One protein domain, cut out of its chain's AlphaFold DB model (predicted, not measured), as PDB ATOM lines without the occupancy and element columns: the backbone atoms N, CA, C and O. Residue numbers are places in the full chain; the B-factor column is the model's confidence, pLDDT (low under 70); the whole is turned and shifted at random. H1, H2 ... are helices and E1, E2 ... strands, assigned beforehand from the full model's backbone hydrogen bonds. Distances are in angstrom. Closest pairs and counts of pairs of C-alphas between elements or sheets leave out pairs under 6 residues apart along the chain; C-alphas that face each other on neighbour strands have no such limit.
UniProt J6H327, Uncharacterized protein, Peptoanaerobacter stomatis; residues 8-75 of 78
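What this domain is: This is residues 8 to 75 of the 78 residues of an uncharacterized protein of Peptoanaerobacter stomatis (UniProt J6H327). With little regular structure, this is a four-stranded sheet curled like part of a barrel, with a short helix at one end. The 68 printed residues include H1, then E1 to E4, an antiparallel meander, each strand beside the last; the class is mixed, with 27 residues in named elements. It is compact, with radius of gyration of the C-alphas 11.4 A and spans 31 by 23 by 22 A.

How they stand to each other: Find H1, residues 14 to 21, every O i to N i+4 pair within hydrogen-bond range; it only grazes the sheet. E1, residues 25 to 27, E2, 39 to 44, E3, 51 to 57, and E4, 64 to 66, form three hairpins, N 27 and O 42, N 43 and O 52, N 57 and O 64 each 2.8 A apart.

Where its parts are: Find C-alpha 14 at (74.266, 32.961, -165.507); E3 runs 17.8 A and E4 ends at C-alpha 66, (66.828, 39.052, -176.608).

The domain as a whole: The E1 to E2 link is long, the printed part has no cut, and no printed residue is under pLDDT 70.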
ATOM      1  N   MET A   8      79.916  31.442-177.520       98.19
ATOM      2  CA  MET A   8      78.462  31.510-177.657       98.19
ATOM      3  C   MET A   8      77.836  32.006-176.353       98.19
ATOM      4  O   MET A   8      78.317  31.671-175.270       98.19
ATOM      5  N   TRP A   9      76.721  32.728-176.443       98.06
ATOM      6  CA  TRP A   9      75.989  33.232-175.281       98.06
ATOM      7  C   TRP A   9      75.665  32.131-174.255       98.06
ATOM      8  O   TRP A   9      75.855  32.325-173.056       98.06
ATOM      9  N   LYS A  10      75.286  30.931-174.718       97.88
ATOM     10  CA  LYS A  10      75.001  29.760-173.864       97.88
ATOM     11  C   LYS A  10      76.204  29.185-173.116       97.88
ATOM     12  O   LYS A  10      76.020  28.373-172.215       97.88
ATOM     13  N   GLU A  11      77.427  29.532-173.512       97.75
ATOM     14  CA  GLU A  11      78.642  29.093-172.818       97.75
ATOM     15  C   GLU A  11      78.976  29.968-171.604       97.75
ATOM     16  O   GLU A  11      79.867  29.611-170.828       97.75
ATOM     17  N   LEU A  12      78.299  31.109-171.446       97.31
ATOM     18  CA  LEU A  12      78.474  31.990-170.301       97.31
ATOM     19  C   LEU A  12      77.737  31.425-169.095       97.31
ATOM     20  O   LEU A  12      76.662  30.837-169.196       97.31
ATOM     21  N   THR A  13      78.307  31.658-167.921       96.56
ATOM     22  CA  THR A  13      77.586  31.436-166.671       96.56
ATOM     23  C   THR A  13      76.425  32.426-166.546       96.56
ATOM     24  O   THR A  13      76.485  33.542-167.064       96.56
ATOM     25  N   ASN A  14      75.391  32.059-165.785       96.12
ATOM     26  CA  ASN A  14      74.266  32.961-165.507       96.12
ATOM     27  C   ASN A  14      74.730  34.309-164.928       96.12
ATOM     28  O   ASN A  14      74.156  35.346-165.240       96.12
ATOM     29  N   GLU A  15      75.783  34.307-164.105       96.25
ATOM     30  CA  GLU A  15      76.326  35.526-163.502       96.25
ATOM     31  C   GLU A  15      77.022  36.426-164.541       96.25
ATOM     32  O   GLU A  15      76.910  37.648-164.476       96.25
ATOM     33  N   GLU A  16      77.714  35.844-165.527       95.81
ATOM     34  CA  GLU A  16      78.292  36.589-166.654       95.81
ATOM     35  C   GLU A  16      77.202  37.166-167.558       95.81
ATOM     36  O   GLU A  16      77.268  38.349-167.895       95.81
ATOM     37  N   GLN A  17      76.179  36.372-167.891       96.88
ATOM     38  CA  GLN A  17      75.034  36.842-168.675       96.88
ATOM     39  C   GLN A  17      74.323  38.003-167.970       96.88
ATOM     40  O   GLN A  17      74.090  39.035-168.587       96.88
ATOM     41  N   GLN A  18      74.045  37.888-166.667       96.31
ATOM     42  CA  GLN A  18      73.417  38.961-165.886       96.31
ATOM     43  C   GLN A  18      74.268  40.234-165.844       96.31
ATOM     44  O   GLN A  18      73.737  41.329-166.013       96.31
ATOM     45  N   LYS A  19      75.589  40.103-165.656       95.06
ATOM     46  CA  LYS A  19      76.504  41.256-165.675       95.06
ATOM     47  C   LYS A  19      76.484  41.958-167.029       95.06
ATOM     48  O   LYS A  19      76.359  43.176-167.056       95.06
ATOM     49  N   LEU A  20      76.556  41.214-168.131       96.12
ATOM     50  CA  LEU A  20      76.498  41.794-169.475       96.12
ATOM     51  C   LEU A  20      75.127  42.417-169.770       96.12
ATOM     52  O   LEU A  20      75.067  43.537-170.265       96.12
ATOM     53  N   MET A  21      74.031  41.755-169.393       96.31
ATOM     54  CA  MET A  21      72.674  42.282-169.580       96.31
ATOM     55  C   MET A  21      72.416  43.570-168.792       96.31
ATOM     56  O   MET A  21      71.685  44.427-169.272       96.31
ATOM     57  N   SER A  22      73.049  43.755-167.627       95.50
ATOM     58  CA  SER A  22      72.919  44.994-166.839       95.50
ATOM     59  C   SER A  22      73.499  46.246-167.508       95.50
ATOM     60  O   SER A  22      73.206  47.358-167.074       95.50
ATOM     61  N   ILE A  23      74.310  46.073-168.554       95.62
ATOM     62  CA  ILE A  23      74.958  47.151-169.317       95.62
ATOM     63  C   ILE A  23      74.673  47.056-170.824       95.62
ATOM     64  O   ILE A  23      75.325  47.732-171.617       95.62
ATOM     65  N   ALA A  24      73.746  46.185-171.225       96.44
ATOM     66  CA  ALA A  24      73.443  45.908-172.620       96.44
ATOM     67  C   ALA A  24      72.716  47.086-173.277       96.44
ATOM     68  O   ALA A  24      71.717  47.580-172.760       96.44
ATOM     69  N   ASN A  25      73.187  47.486-174.456       95.62
ATOM     70  CA  ASN A  25      72.555  48.511-175.275       95.62
ATOM     71  C   ASN A  25      72.273  47.958-176.670       95.62
ATOM     72  O   ASN A  25      73.173  47.456-177.340       95.62
ATOM     73  N   ALA A  26      71.027  48.063-177.126       96.94
ATOM     74  CA  ALA A  26      70.683  47.727-178.501       96.94
ATOM     75  C   ALA A  26      71.115  48.855-179.451       96.94
ATOM     76  O   ALA A  26      70.797  50.023-179.221       96.94
ATOM     77  N   ILE A  27      71.796  48.488-180.536       95.88
ATOM     78  CA  ILE A  27      72.313  49.378-181.577       95.88
ATOM     79  C   ILE A  27      71.823  48.890-182.942       95.88
ATOM     80  O   ILE A  27      71.932  47.709-183.283       95.88
ATOM     81  N   ASP A  28      71.284  49.798-183.745       94.81
ATOM     82  CA  ASP A  28      70.960  49.548-185.143       94.81
ATOM     83  C   ASP A  28      72.265  49.325-185.922       94.81
ATOM     84  O   ASP A  28      73.112  50.212-186.018       94.81
ATOM     85  N   GLY A  29      72.440  48.126-186.481       88.50
ATOM     86  CA  GLY A  29      73.667  47.758-187.190       88.50
ATOM     87  C   GLY A  29      73.910  48.525-188.498       88.50
ATOM     88  O   GLY A  29      74.994  48.406-189.065       88.50
ATOM     89  N   ILE A  30      72.926  49.283-188.995       90.25
ATOM     90  CA  ILE A  30      73.037  50.121-190.195       90.25
ATOM     91  C   ILE A  30      73.414  51.551-189.812       90.25
ATOM     92  O   ILE A  30      74.298  52.132-190.442       90.25
ATOM     93  N   THR A  31      72.736  52.136-188.819       93.56
ATOM     94  CA  THR A  31      72.924  53.557-188.474       93.56
ATOM     95  C   THR A  31      73.925  53.788-187.348       93.56
ATOM     96  O   THR A  31      74.486  54.876-187.263       93.56
ATOM     97  N   GLY A  32      74.162  52.791-186.493       91.75
ATOM     98  CA  GLY A  32      74.954  52.934-185.270       91.75
ATOM     99  C   GLY A  32      74.219  53.646-184.127       91.75
ATOM    100  O   GLY A  32      74.816  53.878-183.080       91.75
ATOM    101  N   ASP A  33      72.936  53.974-184.307       94.19
ATOM    102  CA  ASP A  33      72.102  54.632-183.298       94.19
ATOM    103  C   ASP A  33      71.240  53.623-182.528       94.19
ATOM    104  O   ASP A  33      71.173  52.439-182.857       94.19
ATOM    105  N   LYS A  34      70.494  54.103-181.527       93.50
ATOM    106  CA  LYS A  34      69.445  53.312-180.876       93.50
ATOM    107  C   LYS A  34      68.365  52.887-181.900       93.50
ATOM    108  O   LYS A  34      67.847  53.760-182.609       93.50
ATOM    109  N   PRO A  35      67.966  51.599-181.953       94.81
ATOM    110  CA  PRO A  35      66.882  51.129-182.811       94.81
ATOM    111  C   PRO A  35      65.573  51.881-182.558       94.81
ATOM    112  O   PRO A  35      65.168  52.087-181.416       94.81
ATOM    113  N   LYS A  36      64.892  52.276-183.639       93.25
ATOM    114  CA  LYS A  36      63.583  52.964-183.591       93.25
ATOM    115  C   LYS A  36      62.396  52.031-183.829       93.25
ATOM    116  O   LYS A  36      61.251  52.462-183.748       93.25
ATOM    117  N   ALA A  37      62.671  50.782-184.180       94.19
ATOM    118  CA  ALA A  37      61.682  49.753-184.444       94.19
ATOM    119  C   ALA A  37      62.232  48.398-183.999       94.19
ATOM    120  O   ALA A  37      63.447  48.194-183.965       94.19
ATOM    121  N   SER A  38      61.326  47.476-183.687       96.75
ATOM    122  CA  SER A  38      61.684  46.108-183.329       96.75
ATOM    123  C   SER A  38      62.364  45.384-184.487       96.75
ATOM    124  O   SER A  38      61.987  45.548-185.651       96.75
ATOM    125  N   GLY A  39      63.339  44.537-184.172       96.31
ATOM    126  CA  GLY A  39      64.055  43.767-185.177       96.31
ATOM    127  C   GLY A  39      65.446  43.346-184.735       96.31
ATOM    128  O   GLY A  39      65.779  43.358-183.552       96.31
ATOM    129  N   LYS A  40      66.253  42.945-185.721       96.94
ATOM    130  CA  LYS A  40      67.648  42.550-185.512       96.94
ATOM    131  C   LYS A  40      68.502  43.772-185.201       96.94
ATOM    132  O   LYS A  40      68.387  44.792-185.875       96.94
ATOM    133  N   CYS A  41      69.390  43.630-184.231       97.00
ATOM    134  CA  CYS A  41      70.301  44.675-183.793       97.00
ATOM    135  C   CYS A  41      71.624  44.067-183.307       97.00
ATOM    136  O   CYS A  41      71.794  42.845-183.230       97.00
ATOM    137  N   ILE A  42      72.576  44.939-183.003       96.75
ATOM    138  CA  ILE A  42      73.784  44.601-182.260       96.75
ATOM    139  C   ILE A  42      73.506  44.932-180.799       96.75
ATOM    140  O   ILE A  42      73.054  46.031-180.495       96.75
ATOM    141  N   ILE A  43      73.771  43.998-179.895       97.56
ATOM    142  CA  ILE A  43      73.775  44.256-178.461       97.56
ATOM    143  C   ILE A  43      75.210  44.564-178.065       97.56
ATOM    144  O   ILE A  43      76.080  43.697-178.135       97.56
ATOM    145  N   ASP A  44      75.454  45.813-177.700       96.06
ATOM    146  CA  ASP A  44      76.752  46.299-177.268       96.06
ATOM    147  C   ASP A  44      76.832  46.342-175.744       96.06
ATOM    148  O   ASP A  44      75.921  46.825-175.066       96.06
ATOM    149  N   PHE A  45      77.934  45.828-175.204       95.38
ATOM    150  CA  PHE A  45      78.183  45.762-173.767       95.38
ATOM    151  C   PHE A  45      79.172  46.847-173.309       95.38
ATOM    152  O   PHE A  45      79.953  46.627-172.374       95.38
ATOM    153  N   GLY A  46      79.169  48.001-173.986       90.38
ATOM    154  CA  GLY A  46      79.820  49.243-173.580       90.38
ATOM    155  C   GLY A  46      81.287  49.074-173.197       90.38
ATOM    156  O   GLY A  46      82.126  48.666-173.999       90.38
ATOM    157  N   GLU A  47      81.602  49.371-171.934       88.50
ATOM    158  CA  GLU A  47      82.972  49.393-171.397       88.50
ATOM    159  C   GLU A  47      83.716  48.053-171.498       88.50
ATOM    160  O   GLU A  47      84.943  48.016-171.400       88.50
ATOM    161  N   THR A  48      83.005  46.942-171.709       91.38
ATOM    162  CA  THR A  48      83.650  45.636-171.897       91.38
ATOM    163  C   THR A  48      84.304  45.487-173.271       91.38
ATOM    164  O   THR A  48      85.171  44.628-173.434       91.38
ATOM    165  N   GLY A  49      83.897  46.301-174.255       92.56
ATOM    166  CA  GLY A  49      84.338  46.200-175.646       92.56
ATOM    167  C   GLY A  49      83.835  44.951-176.376       92.56
ATOM    168  O   GLY A  49      84.359  44.626-177.444       92.56
ATOM    169  N   TYR A  50      82.872  44.230-175.796       95.50
ATOM    170  CA  TYR A  50      82.202  43.096-176.420       95.50
ATOM    171  C   TYR A  50      80.851  43.507-176.993       95.50
ATOM    172  O   TYR A  50      80.134  44.322-176.414       95.50
ATOM    173  N   SER A  51      80.465  42.842-178.073       96.50
ATOM    174  CA  SER A  51      79.138  42.948-178.661       96.50
ATOM    175  C   SER A  51      78.657  41.564-179.110       96.50
ATOM    176  O   SER A  51      79.439  40.615-179.233       96.50
ATOM    177  N   VAL A  52      77.355  41.428-179.344       97.12
ATOM    178  CA  VAL A  52      76.729  40.192-179.824       97.12
ATOM    179  C   VAL A  52      75.537  40.516-180.723       97.12
ATOM    180  O   VAL A  52      74.895  41.551-180.570       97.12
ATOM    181  N   ALA A  53      75.226  39.645-181.682       97.25
ATOM    182  CA  ALA A  53      74.000  39.783-182.465       97.25
ATOM    183  C   ALA A  53      72.774  39.454-181.598       97.25
ATOM    184  O   ALA A  53      72.768  38.446-180.892       97.25
ATOM    185  N   GLY A  54      71.727  40.269-181.689       97.19
ATOM    186  CA  GLY A  54      70.489  40.043-180.953       97.19
ATOM    187  C   GLY A  54      69.272  40.631-181.651       97.19
ATOM    188  O   GLY A  54      69.313  41.038-182.819       97.19
ATOM    189  N   THR A  55      68.172  40.659-180.916       97.44
ATOM    190  CA  THR A  55      66.932  41.310-181.322       97.44
ATOM    191  C   THR A  55      66.450  42.239-180.226       97.44
ATOM    192  O   THR A  55      66.621  41.965-179.040       97.44
ATOM    193  N   VAL A  56      65.829  43.339-180.634       97.44
ATOM    194  CA  VAL A  56      65.144  44.253-179.727       97.44
ATOM    195  C   VAL A  56      63.667  44.308-180.082       97.44
ATOM    196  O   VAL A  56      63.307  44.360-181.261       97.44
ATOM    197  N   THR A  57      62.814  44.310-179.065       97.25
ATOM    198  CA  THR A  57      61.405  44.673-179.183       97.25
ATOM    199  C   THR A  57      61.228  46.053-178.572       97.25
ATOM    200  O   THR A  57      61.337  46.202-177.359       97.25
ATOM    201  N   VAL A  58      60.986  47.054-179.417       92.88
ATOM    202  CA  VAL A  58      60.756  48.438-178.988       92.88
ATOM    203  C   VAL A  58      59.300  48.573-178.557       92.88
ATOM    204  O   VAL A  58      58.396  48.288-179.349       92.88
ATOM    205  N   THR A  59      59.070  48.985-177.313       91.94
ATOM    206  CA  THR A  59      57.723  49.217-176.766       91.94
ATOM    207  C   THR A  59      57.586  50.651-176.253       91.94
ATOM    208  O   THR A  59      58.555  51.408-176.231       91.94
ATOM    209  N   GLU A  60      56.373  51.057-175.871       89.56
ATOM    210  CA  GLU A  60      56.142  52.387-175.286       89.56
ATOM    211  C   GLU A  60      56.705  52.520-173.862       89.56
ATOM    212  O   GLU A  60      56.963  53.635-173.413       89.56
ATOM    213  N   GLU A  61      56.895  51.399-173.158       89.50
ATOM    214  CA  GLU A  61      57.359  51.374-171.769       89.50
ATOM    215  C   GLU A  61      58.869  51.140-171.696       89.50
ATOM    216  O   GLU A  61      59.617  51.996-171.220       89.50
ATOM    217  N   GLU A  62      59.320  49.986-172.188       87.12
ATOM    218  CA  GLU A  62      60.714  49.562-172.123       87.12
ATOM    219  C   GLU A  62      61.081  48.664-173.310       87.12
ATOM    220  O   GLU A  62      60.280  47.859-173.794       87.12
ATOM    221  N   ASP A  63      62.314  48.804-173.788       92.12
ATOM    222  CA  ASP A  63      62.836  47.961-174.854       92.12
ATOM    223  C   ASP A  63      63.248  46.599-174.289       92.12
ATOM    224  O   ASP A  63      64.009  46.514-173.327       92.12
ATOM    225  N   VAL A  64      62.802  45.521-174.927       95.31
ATOM    226  CA  VAL A  64      63.177  44.157-174.537       95.31
ATOM    227  C   VAL A  64      64.299  43.666-175.440       95.31
ATOM    228  O   VAL A  64      64.127  43.599-176.657       95.31
ATOM    229  N   ILE A  65      65.440  43.309-174.849       96.88
ATOM    230  CA  ILE A  65      66.586  42.713-175.546       96.88
ATOM    231  C   ILE A  65      66.534  41.192-175.419       96.88
ATOM    232  O   ILE A  65      66.423  40.654-174.318       96.88
ATOM    233  N   GLU A  66      66.704  40.505-176.543       97.25
ATOM    234  CA  GLU A  66      66.828  39.052-176.608       97.25
ATOM    235  C   GLU A  66      68.117  38.668-177.346       97.25
ATOM    236  O   GLU A  66      68.462  39.239-178.386       97.25
ATOM    237  N   ILE A  67      68.841  37.691-176.799       98.00
ATOM    238  CA  ILE A  67      70.086  37.163-177.363       98.00
ATOM    239  C   ILE A  67      69.914  35.657-177.530       98.00
ATOM    240  O   ILE A  67      69.602  34.950-176.569       98.00
ATOM    241  N   ASP A  68      70.123  35.165-178.751       97.50
ATOM    242  CA  ASP A  68      70.090  33.732-179.021       97.50
ATOM    243  C   ASP A  68      71.248  33.033-178.292       97.50
ATOM    244  O   ASP A  68      72.378  33.518-178.249       97.50
ATOM    245  N   ASN A  69      70.979  31.853-177.748       97.56
ATOM    246  CA  ASN A  69      71.969  31.011-177.086       97.56
ATOM    247  C   ASN A  69      73.200  30.706-177.956       97.56
ATOM    248  O   ASN A  69      74.291  30.498-177.424       97.56
ATOM    249  N   GLU A  70      73.044  30.656-179.276       97.88
ATOM    250  CA  GLU A  70      74.118  30.407-180.240       97.88
ATOM    251  C   GLU A  70      74.791  31.688-180.740       97.88
ATOM    252  O   GLU A  70      75.765  31.614-181.491       97.88
ATOM    253  N   ALA A  71      74.312  32.861-180.318       97.81
ATOM    254  CA  ALA A  71      74.911  34.125-180.704       97.81
ATOM    255  C   ALA A  71      76.348  34.211-180.176       97.81
ATOM    256  O   ALA A  71      76.622  33.961-179.000       97.81
ATOM    257  N   VAL A  72      77.273  34.543-181.073       97.81
ATOM    258  CA  VAL A  72      78.705  34.578-180.779       97.81
ATOM    259  C   VAL A  72      79.090  35.974-180.318       97.81
ATOM    260  O   VAL A  72      78.878  36.954-181.032       97.81
ATOM    261  N   ILE A  73      79.681  36.051-179.131       97.31
ATOM    262  CA  ILE A  73      80.281  37.269-178.603       97.31
ATOM    263  C   ILE A  73      81.529  37.582-179.417       97.31
ATOM    264  O   ILE A  73      82.389  36.722-179.618       97.31
ATOM    265  N   TYR A  74      81.656  38.830-179.841       95.38
ATOM    266  CA  TYR A  74      82.840  39.323-180.519       95.38
ATOM    267  C   TYR A  74      83.315  40.629-179.893       95.38
ATOM    268  O   TYR A  74      82.541  41.363-179.287       95.38
ATOM    269  N   SER A  75      84.601  40.925-180.030       91.69
ATOM    270  CA  SER A  75      85.144  42.252-179.753       91.69
ATOM    271  C   SER A  75      85.815  42.768-181.022       91.69
ATOM    272  O   SER A  75      86.749  42.123-181.495       91.69
TER     273      SER A  75